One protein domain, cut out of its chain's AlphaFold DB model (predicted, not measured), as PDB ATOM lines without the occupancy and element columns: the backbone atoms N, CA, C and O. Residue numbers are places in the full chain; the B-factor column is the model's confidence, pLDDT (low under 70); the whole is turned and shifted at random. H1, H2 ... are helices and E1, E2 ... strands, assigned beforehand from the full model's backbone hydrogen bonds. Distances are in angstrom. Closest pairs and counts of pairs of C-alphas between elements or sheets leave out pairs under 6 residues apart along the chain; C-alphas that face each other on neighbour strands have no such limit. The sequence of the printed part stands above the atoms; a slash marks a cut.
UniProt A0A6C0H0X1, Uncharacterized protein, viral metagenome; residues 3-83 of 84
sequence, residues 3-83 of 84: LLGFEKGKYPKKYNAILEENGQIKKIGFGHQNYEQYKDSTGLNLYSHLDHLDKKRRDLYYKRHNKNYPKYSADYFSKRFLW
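AT A GLANCE: This is residues 3 to 83 of the 84 residues of an uncharacterized protein of viral metagenome (UniProt A0A6C0H0X1). A small twisted sheet of three strands, E1, E2 and E3, has the short helix H2 packed across one face, while the second helix, H1, is set away from the sheet, beyond H2. The turn between E2 and E3 makes one end of the longest axis and H1 the other; a long unnamed stretch, residues 31 to 54, joins E3 to H1. The printed part has 81 residues, with three named strands and then two named helices, E1 E2 E3 H1 H2; the sheet runs E1 - E2 - E3, antiparallel, and the class is mixed, with under half of the residues in named elements. It is compact, with a radius of gyration of the C-alphas of 12.6 A and spans of 41 by 27 by 20 A.

HOW THE PARTS SIT: E1, residues 3 to 8, and E2, residues 15 to 21, form a hairpin, with N 4 and O 18 2.9 A apart, within hydrogen-bond range. E2 and E3, residues 24 to 30, form another, with N 19 and O 26 at 2.8 A. The three make a meander, each strand the antiparallel neighbour of the one before. H2, residues 74 to 81, is on the sheet at a height of 8.6 A and runs across the strands, at 84 degrees to E3 on the local plane; its closest C-alphas to E3 are those of Ala 74 and Phe 30, 4.7 A. H1, residues 55 to 64, is not on the sheet. H1 and H2 are close but not clearly touching, the C-alphas of Tyr 62 and Lys 79 being closest at 7.9 A. In H1 and H2 every O i to N i+4 pair is within hydrogen-bond range.

IN THESE COORDINATES: E1 begins at C-alpha 3 (29.520, 14.037, -12.669). E2 is 18.8 A long, E3 19.3 A and H1 14.3 A. H2 ends at C-alpha 81 (27.118, 24.550, -6.050).

THE WHOLE: The C-alphas of Gly 23 and Lys 56, the two farthest apart, are 41.0 A from each other. The link from E3 to H1 is long; the printed part has no cut, and no printed residue is under 70 in pLDDT.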
ATOM      1  N   LEU A   3      29.994  12.711 -12.251       96.25
ATOM      2  CA  LEU A   3      29.520  14.037 -12.669       96.25
ATOM      3  C   LEU A   3      30.295  14.476 -13.912       96.25
ATOM      4  O   LEU A   3      31.520  14.560 -13.863       96.25
ATOM      5  N   LEU A   4      29.578  14.739 -15.003       96.62
ATOM      6  CA  LEU A   4      30.156  15.212 -16.261       96.62
ATOM      7  C   LEU A   4      30.124  16.739 -16.373       96.62
ATOM      8  O   LEU A   4      31.012  17.325 -16.980       96.62
ATOM      9  N   GLY A   5      29.121  17.385 -15.776       97.06
ATOM     10  CA  GLY A   5      28.981  18.837 -15.810       97.06
ATOM     11  C   GLY A   5      27.561  19.296 -15.509       97.06
ATOM     12  O   GLY A   5      26.757  18.555 -14.932       97.06
ATOM     13  N   PHE A   6      27.262  20.524 -15.922       98.06
ATOM     14  CA  PHE A   6      25.968  21.166 -15.737       98.06
ATOM     15  C   PHE A   6      25.428  21.692 -17.064       98.06
ATOM     16  O   PHE A   6      26.186  22.055 -17.959       98.06
ATOM     17  N   GLU A   7      24.110  21.789 -17.157       97.88
ATOM     18  CA  GLU A   7      23.405  22.507 -18.221       97.88
ATOM     19  C   GLU A   7      22.271  23.341 -17.614       97.88
ATOM     20  O   GLU A   7      21.860  23.122 -16.466       97.88
ATOM     21  N   LYS A   8      21.722  24.280 -18.393       97.94
ATOM     22  CA  LYS A   8      20.528  25.035 -17.999       97.94
ATOM     23  C   LYS A   8      19.348  24.085 -17.770       97.94
ATOM     24  O   LYS A   8      19.018  23.264 -18.622       97.94
ATOM     25  N   GLY A   9      18.698  24.220 -16.620       97.31
ATOM     26  CA  GLY A   9      17.507  23.463 -16.257       97.31
ATOM     27  C   GLY A   9      16.238  24.024 -16.898       97.31
ATOM     28  O   GLY A   9      16.131  25.217 -17.200       97.31
ATOM     29  N   LYS A  10      15.236  23.159 -17.073       97.06
ATOM     30  CA  LYS A  10      13.878  23.582 -17.433       97.06
ATOM     31  C   LYS A  10      13.180  24.144 -16.195       97.06
ATOM     32  O   LYS A  10      13.331  23.586 -15.106       97.06
ATOM     33  N   TYR A  11      12.381  25.200 -16.367       95.38
ATOM     34  CA  TYR A  11      11.548  25.739 -15.290       95.38
ATOM     35  C   TYR A  11      10.741  24.606 -14.618       95.38
ATOM     36  O   TYR A  11      10.151  23.789 -15.332       95.38
ATOM     37  N   PRO A  12      10.734  24.511 -13.275       96.38
ATOM     38  CA  PRO A  12      11.216  25.514 -12.319       96.38
ATOM     39  C   PRO A  12      12.695  25.398 -11.903       96.38
ATOM     40  O   PRO A  12      13.150  26.182 -11.073       96.38
ATOM     41  N   LYS A  13      13.469  24.439 -12.427       97.94
ATOM     42  CA  LYS A  13      14.856  24.176 -12.000       97.94
ATOM     43  C   LYS A  13      15.855  25.139 -12.640       97.94
ATOM     44  O   LYS A  13      15.713  25.478 -13.811       97.94
ATOM     45  N   LYS A  14      16.881  25.555 -11.886       98.06
ATOM     46  CA  LYS A  14      17.972  26.397 -12.422       98.06
ATOM     47  C   LYS A  14      18.876  25.588 -13.349       98.06
ATOM     48  O   LYS A  14      19.104  25.978 -14.488       98.06
ATOM     49  N   TYR A  15      19.343  24.441 -12.870       98.38
ATOM     50  CA  TYR A  15      20.353  23.629 -13.542       98.38
ATOM     51  C   TYR A  15      19.960  22.162 -13.558       98.38
ATOM     52  O   TYR A  15      19.240  21.705 -12.669       98.38
ATOM     53  N   ASN A  16      20.495  21.419 -14.525       98.31
ATOM     54  CA  ASN A  16      20.586  19.967 -14.447       98.31
ATOM     55  C   ASN A  16      22.050  19.569 -14.253       98.31
ATOM     56  O   ASN A  16      22.914  19.986 -15.021       98.31
ATOM     57  N   ALA A  17      22.321  18.734 -13.254       97.88
ATOM     58  CA  ALA A  17      23.581  18.011 -13.163       97.88
ATOM     59  C   ALA A  17      23.532  16.811 -14.111       97.88
ATOM     60  O   ALA A  17      22.592  16.014 -14.049       97.88
ATOM     61  N   ILE A  18      24.537  16.692 -14.974       97.88
ATOM     62  CA  ILE A  18      24.666  15.601 -15.937       97.88
ATOM     63  C   ILE A  18      25.535  14.521 -15.299       97.88
ATOM     64  O   ILE A  18      26.717  14.732 -15.022       97.88
ATOM     65  N   LEU A  19      24.929  13.370 -15.043       97.25
ATOM     66  CA  LEU A  19      25.560  12.216 -14.425       97.25
ATOM     67  C   LEU A  19      25.639  11.068 -15.417       97.25
ATOM     68  O   LEU A  19      24.691  10.819 -16.152       97.25
ATOM     69  N   GLU A  20      26.730  10.323 -15.368       96.31
ATOM     70  CA  GLU A  20      26.874   9.055 -16.076       96.31
ATOM     71  C   GLU A  20      26.809   7.887 -15.089       96.31
ATOM     72  O   GLU A  20      27.493   7.870 -14.055       96.31
ATOM     73  N   GLU A  21      25.980   6.900 -15.413       94.62
ATOM     74  CA  GLU A  21      25.859   5.639 -14.690       94.62
ATOM     75  C   GLU A  21      25.682   4.491 -15.683       94.62
ATOM     76  O   GLU A  21      24.692   4.444 -16.405       94.62
ATOM     77  N   ASN A  22      26.646   3.567 -15.723       93.44
ATOM     78  CA  ASN A  22      26.620   2.381 -16.590       93.44
ATOM     79  C   ASN A  22      26.373   2.711 -18.078       93.44
ATOM     80  O   ASN A  22      25.578   2.053 -18.742       93.44
ATOM     81  N   GLY A  23      27.012   3.772 -18.587       92.56
ATOM     82  CA  GLY A  23      26.844   4.245 -19.968       92.56
ATOM     83  C   GLY A  23      25.532   4.996 -20.235       92.56
ATOM     84  O   GLY A  23      25.307   5.454 -21.351       92.56
ATOM     85  N   GLN A  24      24.670   5.160 -19.226       95.62
ATOM     86  CA  GLN A  24      23.445   5.948 -19.327       95.62
ATOM     87  C   GLN A  24      23.634   7.335 -18.714       95.62
ATOM     88  O   GLN A  24      24.166   7.487 -17.610       95.62
ATOM     89  N   ILE A  25      23.136   8.352 -19.418       96.81
ATOM     90  CA  ILE A  25      23.115   9.730 -18.929       96.81
ATOM     91  C   ILE A  25      21.850   9.969 -18.106       96.81
ATOM     92  O   ILE A  25      20.729   9.798 -18.585       96.81
ATOM     93  N   LYS A  26      22.033  10.427 -16.870       96.12
ATOM     94  CA  LYS A  26      20.973  10.874 -15.967       96.12
ATOM     95  C   LYS A  26      21.107  12.369 -15.716       96.12
ATOM     96  O   LYS A  26      22.198  12.875 -15.469       96.12
ATOM     97  N   LYS A  27      19.980  13.075 -15.747       97.06
ATOM     98  CA  LYS A  27      19.907  14.516 -15.486       97.06
ATOM     99  C   LYS A  27      19.180  14.755 -14.172       97.06
ATOM    100  O   LYS A  27      18.036  14.338 -14.020       97.06
ATOM    101  N   ILE A  28      19.835  15.430 -13.231       97.19
ATOM    102  CA  ILE A  28      19.254  15.753 -11.925       97.19
ATOM    103  C   ILE A  28      19.059  17.261 -11.820       97.19
ATOM    104  O   ILE A  28      20.025  18.014 -11.721       97.19
ATOM    105  N   GLY A  29      17.800  17.698 -11.830       97.94
ATOM    106  CA  GLY A  29      17.439  19.108 -11.719       97.94
ATOM    107  C   GLY A  29      17.587  19.647 -10.293       97.94
ATOM    108  O   GLY A  29      17.003  19.093  -9.357       97.94
ATOM    109  N   PHE A  30      18.299  20.759 -10.117       97.94
ATOM    110  CA  PHE A  30      18.508  21.404  -8.816       97.94
ATOM    111  C   PHE A  30      18.423  22.936  -8.885       97.94
ATOM    112  O   PHE A  30      18.405  23.543  -9.961       97.94
ATOM    113  N   GLY A  31      18.296  23.556  -7.708       97.25
ATOM    114  CA  GLY A  31      17.937  24.966  -7.580       97.25
ATOM    115  C   GLY A  31      16.528  25.271  -8.096       97.25
ATOM    116  O   GLY A  31      15.850  24.422  -8.682       97.25
ATOM    117  N   HIS A  32      16.078  26.500  -7.876       97.50
ATOM    118  CA  HIS A  32      14.796  26.973  -8.385       97.50
ATOM    119  C   HIS A  32      14.943  28.385  -8.946       97.50
ATOM    120  O   HIS A  32      15.529  29.240  -8.289       97.50
ATOM    121  N   GLN A  33      14.447  28.628 -10.159       97.38
ATOM    122  CA  GLN A  33      14.756  29.849 -10.919       97.38
ATOM    123  C   GLN A  33      14.361  31.131 -10.172       97.38
ATOM    124  O   GLN A  33      15.135  32.077 -10.177       97.38
ATOM    125  N   ASN A  34      13.243  31.104  -9.443       96.75
ATOM    126  CA  ASN A  34      12.719  32.265  -8.707       96.75
ATOM    127  C   ASN A  34      13.335  32.500  -7.314       96.75
ATOM    128  O   ASN A  34      12.911  33.424  -6.628       96.75
ATOM    129  N   TYR A  35      14.261  31.657  -6.849       96.56
ATOM    130  CA  TYR A  35      14.861  31.810  -5.519       96.56
ATOM    131  C   TYR A  35      16.326  32.216  -5.621       96.56
ATOM    132  O   TYR A  35      17.048  31.743  -6.503       96.56
ATOM    133  N   GLU A  36      16.747  33.066  -4.692       97.69
ATOM    134  CA  GLU A  36      18.143  33.447  -4.503       97.69
ATOM    135  C   GLU A  36      18.992  32.290  -3.980       97.69
ATOM    136  O   GLU A  36      18.490  31.299  -3.431       97.69
ATOM    137  N   GLN A  37      20.301  32.455  -4.117       98.25
ATOM    138  CA  GLN A  37      21.300  31.545  -3.589       98.25
ATOM    139  C   GLN A  37      22.474  32.325  -2.988       98.25
ATOM    140  O   GLN A  37      22.585  33.533  -3.179       98.25
ATOM    141  N   TYR A  38      23.360  31.650  -2.252       98.38
ATOM    142  CA  TYR A  38      24.524  32.328  -1.684       98.38
ATOM    143  C   TYR A  38      25.515  32.723  -2.777       98.38
ATOM    144  O   TYR A  38      25.862  33.897  -2.875       98.38
ATOM    145  N   LYS A  39      25.938  31.746  -3.586       98.12
ATOM    146  CA  LYS A  39      26.865  31.936  -4.700       98.12
ATOM    147  C   LYS A  39      26.706  30.811  -5.714       98.12
ATOM    148  O   LYS A  39      26.766  29.641  -5.342       98.12
ATOM    149  N   ASP A  40      26.566  31.154  -6.986       97.31
ATOM    150  CA  ASP A  40      26.609  30.197  -8.080       97.31
ATOM    151  C   ASP A  40      28.059  29.793  -8.371       97.31
ATOM    152  O   ASP A  40      28.893  30.600  -8.782       97.31
ATOM    153  N   SER A  41      28.373  28.523  -8.138       97.06
ATOM    154  CA  SER A  41      29.687  27.941  -8.400       97.06
ATOM    155  C   SER A  41      29.622  26.787  -9.402       97.06
ATOM    156  O   SER A  41      30.510  25.934  -9.424       97.06
ATOM    157  N   THR A  42      28.571  26.728 -10.230       95.81
ATOM    158  CA  THR A  42      28.430  25.711 -11.292       95.81
ATOM    159  C   THR A  42      29.423  25.904 -12.442       95.81
ATOM    160  O   THR A  42      29.612  24.995 -13.245       95.81
ATOM    161  N   GLY A  43      30.037  27.087 -12.544       95.75
ATOM    162  CA  GLY A  43      30.889  27.487 -13.667       95.75
ATOM    163  C   GLY A  43      30.110  28.011 -14.878       95.75
ATOM    164  O   GLY A  43      30.721  28.576 -15.778       95.75
ATOM    165  N   LEU A  44      28.776  27.876 -14.892       96.31
ATOM    166  CA  LEU A  44      27.918  28.423 -15.950       96.31
ATOM    167  C   LEU A  44      27.473  29.862 -15.671       96.31
ATOM    168  O   LEU A  44      27.212  30.610 -16.609       96.31
ATOM    169  N   ASN A  45      27.359  30.239 -14.391       95.12
ATOM    170  CA  ASN A  45      26.989  31.581 -13.926       95.12
ATOM    171  C   ASN A  45      25.670  32.130 -14.518       95.12
ATOM    172  O   ASN A  45      25.483  33.343 -14.585       95.12
ATOM    173  N   LEU A  46      24.730  31.269 -14.934       97.25
ATOM    174  CA  LEU A  46      23.465  31.692 -15.561       97.25
ATOM    175  C   LEU A  46      22.530  32.413 -14.583       97.25
ATOM    176  O   LEU A  46      21.666  33.181 -15.003       97.25
ATOM    177  N   TYR A  47      22.680  32.148 -13.283       97.12
ATOM    178  CA  TYR A  47      21.839  32.718 -12.234       97.12
ATOM    179  C   TYR A  47      22.631  33.549 -11.222       97.12
ATOM    180  O   TYR A  47      22.074  33.873 -10.180       97.12
ATOM    181  N   SER A  48      23.875  33.940 -11.519       96.94
ATOM    182  CA  SER A  48      24.728  34.722 -10.604       96.94
ATOM    183  C   SER A  48      24.126  36.073 -10.189       96.94
ATOM    184  O   SER A  48      24.419  36.575  -9.114       96.94
ATOM    185  N   HIS A  49      23.207  36.635 -10.981       97.44
ATOM    186  CA  HIS A  49      22.423  37.824 -10.610       97.44
ATOM    187  C   HIS A  49      21.490  37.609  -9.399       97.44
ATOM    188  O   HIS A  49      20.947  38.573  -8.871       97.44
ATOM    189  N   LEU A  50      21.288  36.358  -8.972       97.88
ATOM    190  CA  LEU A  50      20.529  35.966  -7.780       97.88
ATOM    191  C   LEU A  50      21.447  35.566  -6.606       97.88
ATOM    192  O   LEU A  50      20.959  35.034  -5.605       97.88
ATOM    193  N   ASP A  51      22.763  35.774  -6.735       98.19
ATOM    194  CA  ASP A  51      23.734  35.550  -5.663       98.19
ATOM    195  C   ASP A  51      23.643  36.675  -4.628       98.19
ATOM    196  O   ASP A  51      23.933  37.835  -4.920       98.19
ATOM    197  N   HIS A  52      23.273  36.332  -3.394       97.94
ATOM    198  CA  HIS A  52      23.133  37.312  -2.317       97.94
ATOM    199  C   HIS A  52      24.390  37.465  -1.449       97.94
ATOM    200  O   HIS A  52      24.499  38.436  -0.707       97.94
ATOM    201  N   LEU A  53      25.306  36.482  -1.443       97.75
ATOM    202  CA  LEU A  53      26.560  36.451  -0.660       97.75
ATOM    203  C   LEU A  53      26.442  36.655   0.874       97.75
ATOM    204  O   LEU A  53      27.438  36.630   1.596       97.75
ATOM    205  N   ASP A  54      25.232  36.805   1.413       98.12
ATOM    206  CA  ASP A  54      24.944  36.803   2.849       98.12
ATOM    207  C   ASP A  54      25.216  35.433   3.517       98.12
ATOM    208  O   ASP A  54      24.483  34.448   3.346       98.12
ATOM    209  N   LYS A  55      26.262  35.396   4.351       97.62
ATOM    210  CA  LYS A  55      26.681  34.211   5.117       97.62
ATOM    211  C   LYS A  55      25.630  33.750   6.128       97.62
ATOM    212  O   LYS A  55      25.455  32.549   6.308       97.62
ATOM    213  N   LYS A  56      24.879  34.668   6.746       97.88
ATOM    214  CA  LYS A  56      23.815  34.330   7.704       97.88
ATOM    215  C   LYS A  56      22.682  33.587   7.001       97.88
ATOM    216  O   LYS A  56      22.199  32.582   7.523       97.88
ATOM    217  N   ARG A  57      22.281  34.029   5.804       97.75
ATOM    218  CA  ARG A  57      21.278  33.322   4.980       97.75
ATOM    219  C   ARG A  57      21.745  31.922   4.592       97.75
ATOM    220  O   ARG A  57      20.952  30.984   4.687       97.75
ATOM    221  N   ARG A  58      23.023  31.765   4.239       97.38
ATOM    222  CA  ARG A  58      23.633  30.457   3.958       97.38
ATOM    223  C   ARG A  58      23.609  29.536   5.178       97.38
ATOM    224  O   ARG A  58      23.149  28.402   5.081       97.38
ATOM    225  N   ASP A  59      24.031  30.021   6.340       96.94
ATOM    226  CA  ASP A  59      24.057  29.209   7.559       96.94
ATOM    227  C   ASP A  59      22.634  28.810   7.996       96.94
ATOM    228  O   ASP A  59      22.389  27.670   8.395       96.94
ATOM    229  N   LEU A  60      21.656  29.716   7.854       97.19
ATOM    230  CA  LEU A  60      20.236  29.412   8.070       97.19
ATOM    231  C   LEU A  60      19.700  28.382   7.067       97.19
ATOM    232  O   LEU A  60      18.893  27.532   7.444       97.19
ATOM    233  N   TYR A  61      20.139  28.433   5.807       96.56
ATOM    234  CA  TYR A  61      19.801  27.422   4.808       96.56
ATOM    235  C   TYR A  61      20.301  26.036   5.236       96.56
ATOM    236  O   TYR A  61      19.492  25.112   5.288       96.56
ATOM    237  N   TYR A  62      21.570  25.892   5.640       95.56
ATOM    238  CA  TYR A  62      22.108  24.610   6.123       95.56
ATOM    239  C   TYR A  62      21.417  24.107   7.396       95.56
ATOM    240  O   TYR A  62      21.184  22.906   7.520       95.56
ATOM    241  N   LYS A  63      21.019  25.005   8.310       95.88
ATOM    242  CA  LYS A  63      20.225  24.638   9.498       95.88
ATOM    243  C   LYS A  63      18.861  24.046   9.128       95.88
ATOM    244  O   LYS A  63      18.442  23.074   9.749       95.88
ATOM    245  N   ARG A  64      18.173  24.602   8.120       94.81
ATOM    246  CA  ARG A  64      16.885  24.069   7.624       94.81
ATOM    247  C   ARG A  64      17.064  22.796   6.799       94.81
ATOM    248  O   ARG A  64      16.289  21.855   6.928       94.81
ATOM    249  N   HIS A  65      18.088  22.767   5.956       92.38
ATOM    250  CA  HIS A  65      18.439  21.634   5.109       92.38
ATOM    251  C   HIS A  65      19.414  20.698   5.835       92.38
ATOM    252  O   HIS A  65      20.447  20.320   5.293       92.38
ATOM    253  N   ASN A  66      19.101  20.302   7.067       90.56
ATOM    254  CA  ASN A  66      19.958  19.418   7.867       90.56
ATOM    255  C   ASN A  66      19.767  17.921   7.550       90.56
ATOM    256  O   ASN A  66      20.512  17.083   8.053       90.56
ATOM    257  N   LYS A  67      18.791  17.574   6.702       91.06
ATOM    258  CA  LYS A  67      18.568  16.194   6.259       91.06
ATOM    259  C   LYS A  67      19.732  15.707   5.400       91.06
ATOM    260  O   LYS A  67      20.225  16.427   4.524       91.06
ATOM    261  N   ASN A  68      20.133  14.460   5.634       86.06
ATOM    262  CA  ASN A  68      21.179  13.806   4.867       86.06
ATOM    263  C   ASN A  68      20.567  13.149   3.625       86.06
ATOM    264  O   ASN A  68      20.021  12.049   3.692       86.06
ATOM    265  N   TYR A  69      20.602  13.860   2.499       90.06
ATOM    266  CA  TYR A  69      20.185  13.305   1.216       90.06
ATOM    267  C   TYR A  69      21.336  12.539   0.552       90.06
ATOM    268  O   TYR A  69      22.498  12.917   0.725       90.06
ATOM    269  N   PRO A  70      21.040  11.511  -0.264       91.69
ATOM    270  CA  PRO A  70      22.065  10.772  -0.988       91.69
ATOM    271  C   PRO A  70      22.968  11.681  -1.827       91.69
ATOM    272  O   PRO A  70      22.546  12.730  -2.336       91.69
ATOM    273  N   LYS A  71      24.214  11.238  -2.016       91.94
ATOM    274  CA  LYS A  71      25.145  11.853  -2.967       91.94
ATOM    275  C   LYS A  71      24.479  11.913  -4.346       91.94
ATOM    276  O   LYS A  71      23.823  10.960  -4.753       91.94
ATOM    277  N   TYR A  72      24.649  13.037  -5.039       94.38
ATOM    278  CA  TYR A  72      24.017  13.327  -6.335       94.38
ATOM    279  C   TYR A  72      22.494  13.552  -6.322       94.38
ATOM    280  O   TYR A  72      21.851  13.551  -7.369       94.38
ATOM    281  N   SER A  73      21.904  13.812  -5.155       95.31
ATOM    282  CA  SER A  73      20.546  14.360  -5.057       95.31
ATOM    283  C   SER A  73      20.483  15.850  -5.439       95.31
ATOM    284  O   SER A  73      21.491  16.557  -5.463       95.31
ATOM    285  N   ALA A  74      19.273  16.366  -5.677       96.06
ATOM    286  CA  ALA A  74      19.066  17.795  -5.931       96.06
ATOM    287  C   ALA A  74      19.518  18.686  -4.754       96.06
ATOM    288  O   ALA A  74      20.026  19.789  -4.968       96.06
ATOM    289  N   ASP A  75      19.359  18.209  -3.515       96.06
ATOM    290  CA  ASP A  75      19.825  18.903  -2.309       96.06
ATOM    291  C   ASP A  75      21.357  18.895  -2.218       96.06
ATOM    292  O   ASP A  75      21.958  19.945  -1.987       96.06
ATOM    293  N   TYR A  76      21.996  17.757  -2.522       96.19
ATOM    294  CA  TYR A  76      23.454  17.656  -2.622       96.19
ATOM    295  C   TYR A  76      24.024  18.692  -3.599       96.19
ATOM    296  O   TYR A  76      24.929  19.443  -3.235       96.19
ATOM    297  N   PHE A  77      23.474  18.786  -4.814       97.31
ATOM    298  CA  PHE A  77      23.948  19.762  -5.800       97.31
ATOM    299  C   PHE A  77      23.664  21.206  -5.387       97.31
ATOM    300  O   PHE A  77      24.538  22.057  -5.519       97.31
ATOM    301  N   SER A  78      22.488  21.488  -4.819       97.06
ATOM    302  CA  SER A  78      22.161  22.839  -4.341       97.06
ATOM    303  C   SER A  78      23.137  23.290  -3.250       97.06
ATOM    304  O   SER A  78      23.717  24.367  -3.351       97.06
ATOM    305  N   LYS A  79      23.404  22.440  -2.252       96.00
ATOM    306  CA  LYS A  79      24.387  22.721  -1.195       96.00
ATOM    307  C   LYS A  79      25.803  22.888  -1.729       96.00
ATOM    308  O   LYS A  79      26.546  23.716  -1.222       96.00
ATOM    309  N   ARG A  80      26.196  22.066  -2.704       95.69
ATOM    310  CA  ARG A  80      27.574  21.998  -3.204       95.69
ATOM    311  C   ARG A  80      27.897  23.048  -4.267       95.69
ATOM    312  O   ARG A  80      29.080  23.277  -4.480       95.69
ATOM    313  N   PHE A  81      26.894  23.636  -4.922       97.38
ATOM    314  CA  PHE A  81      27.118  24.550  -6.050       97.38
ATOM    315  C   PHE A  81      26.324  25.861  -6.019       97.38
ATOM    316  O   PHE A  81      26.595  26.728  -6.840       97.38
ATOM    317  N   LEU A  82      25.335  26.011  -5.134       97.56
ATOM    318  CA  LEU A  82      24.557  27.255  -4.994       97.56
ATOM    319  C   LEU A  82      24.689  27.872  -3.588       97.56
ATOM    320  O   LEU A  82      24.470  29.067  -3.396       97.56
ATOM    321  N   TRP A  83      25.039  27.063  -2.586       97.00
ATOM    322  CA  TRP A  83      25.123  27.473  -1.181       97.00
ATOM    323  C   TRP A  83      26.543  27.387  -0.595       97.00
ATOM    324  O   TRP A  83      26.686  27.217   0.611       97.00
TER     325      TRP A  83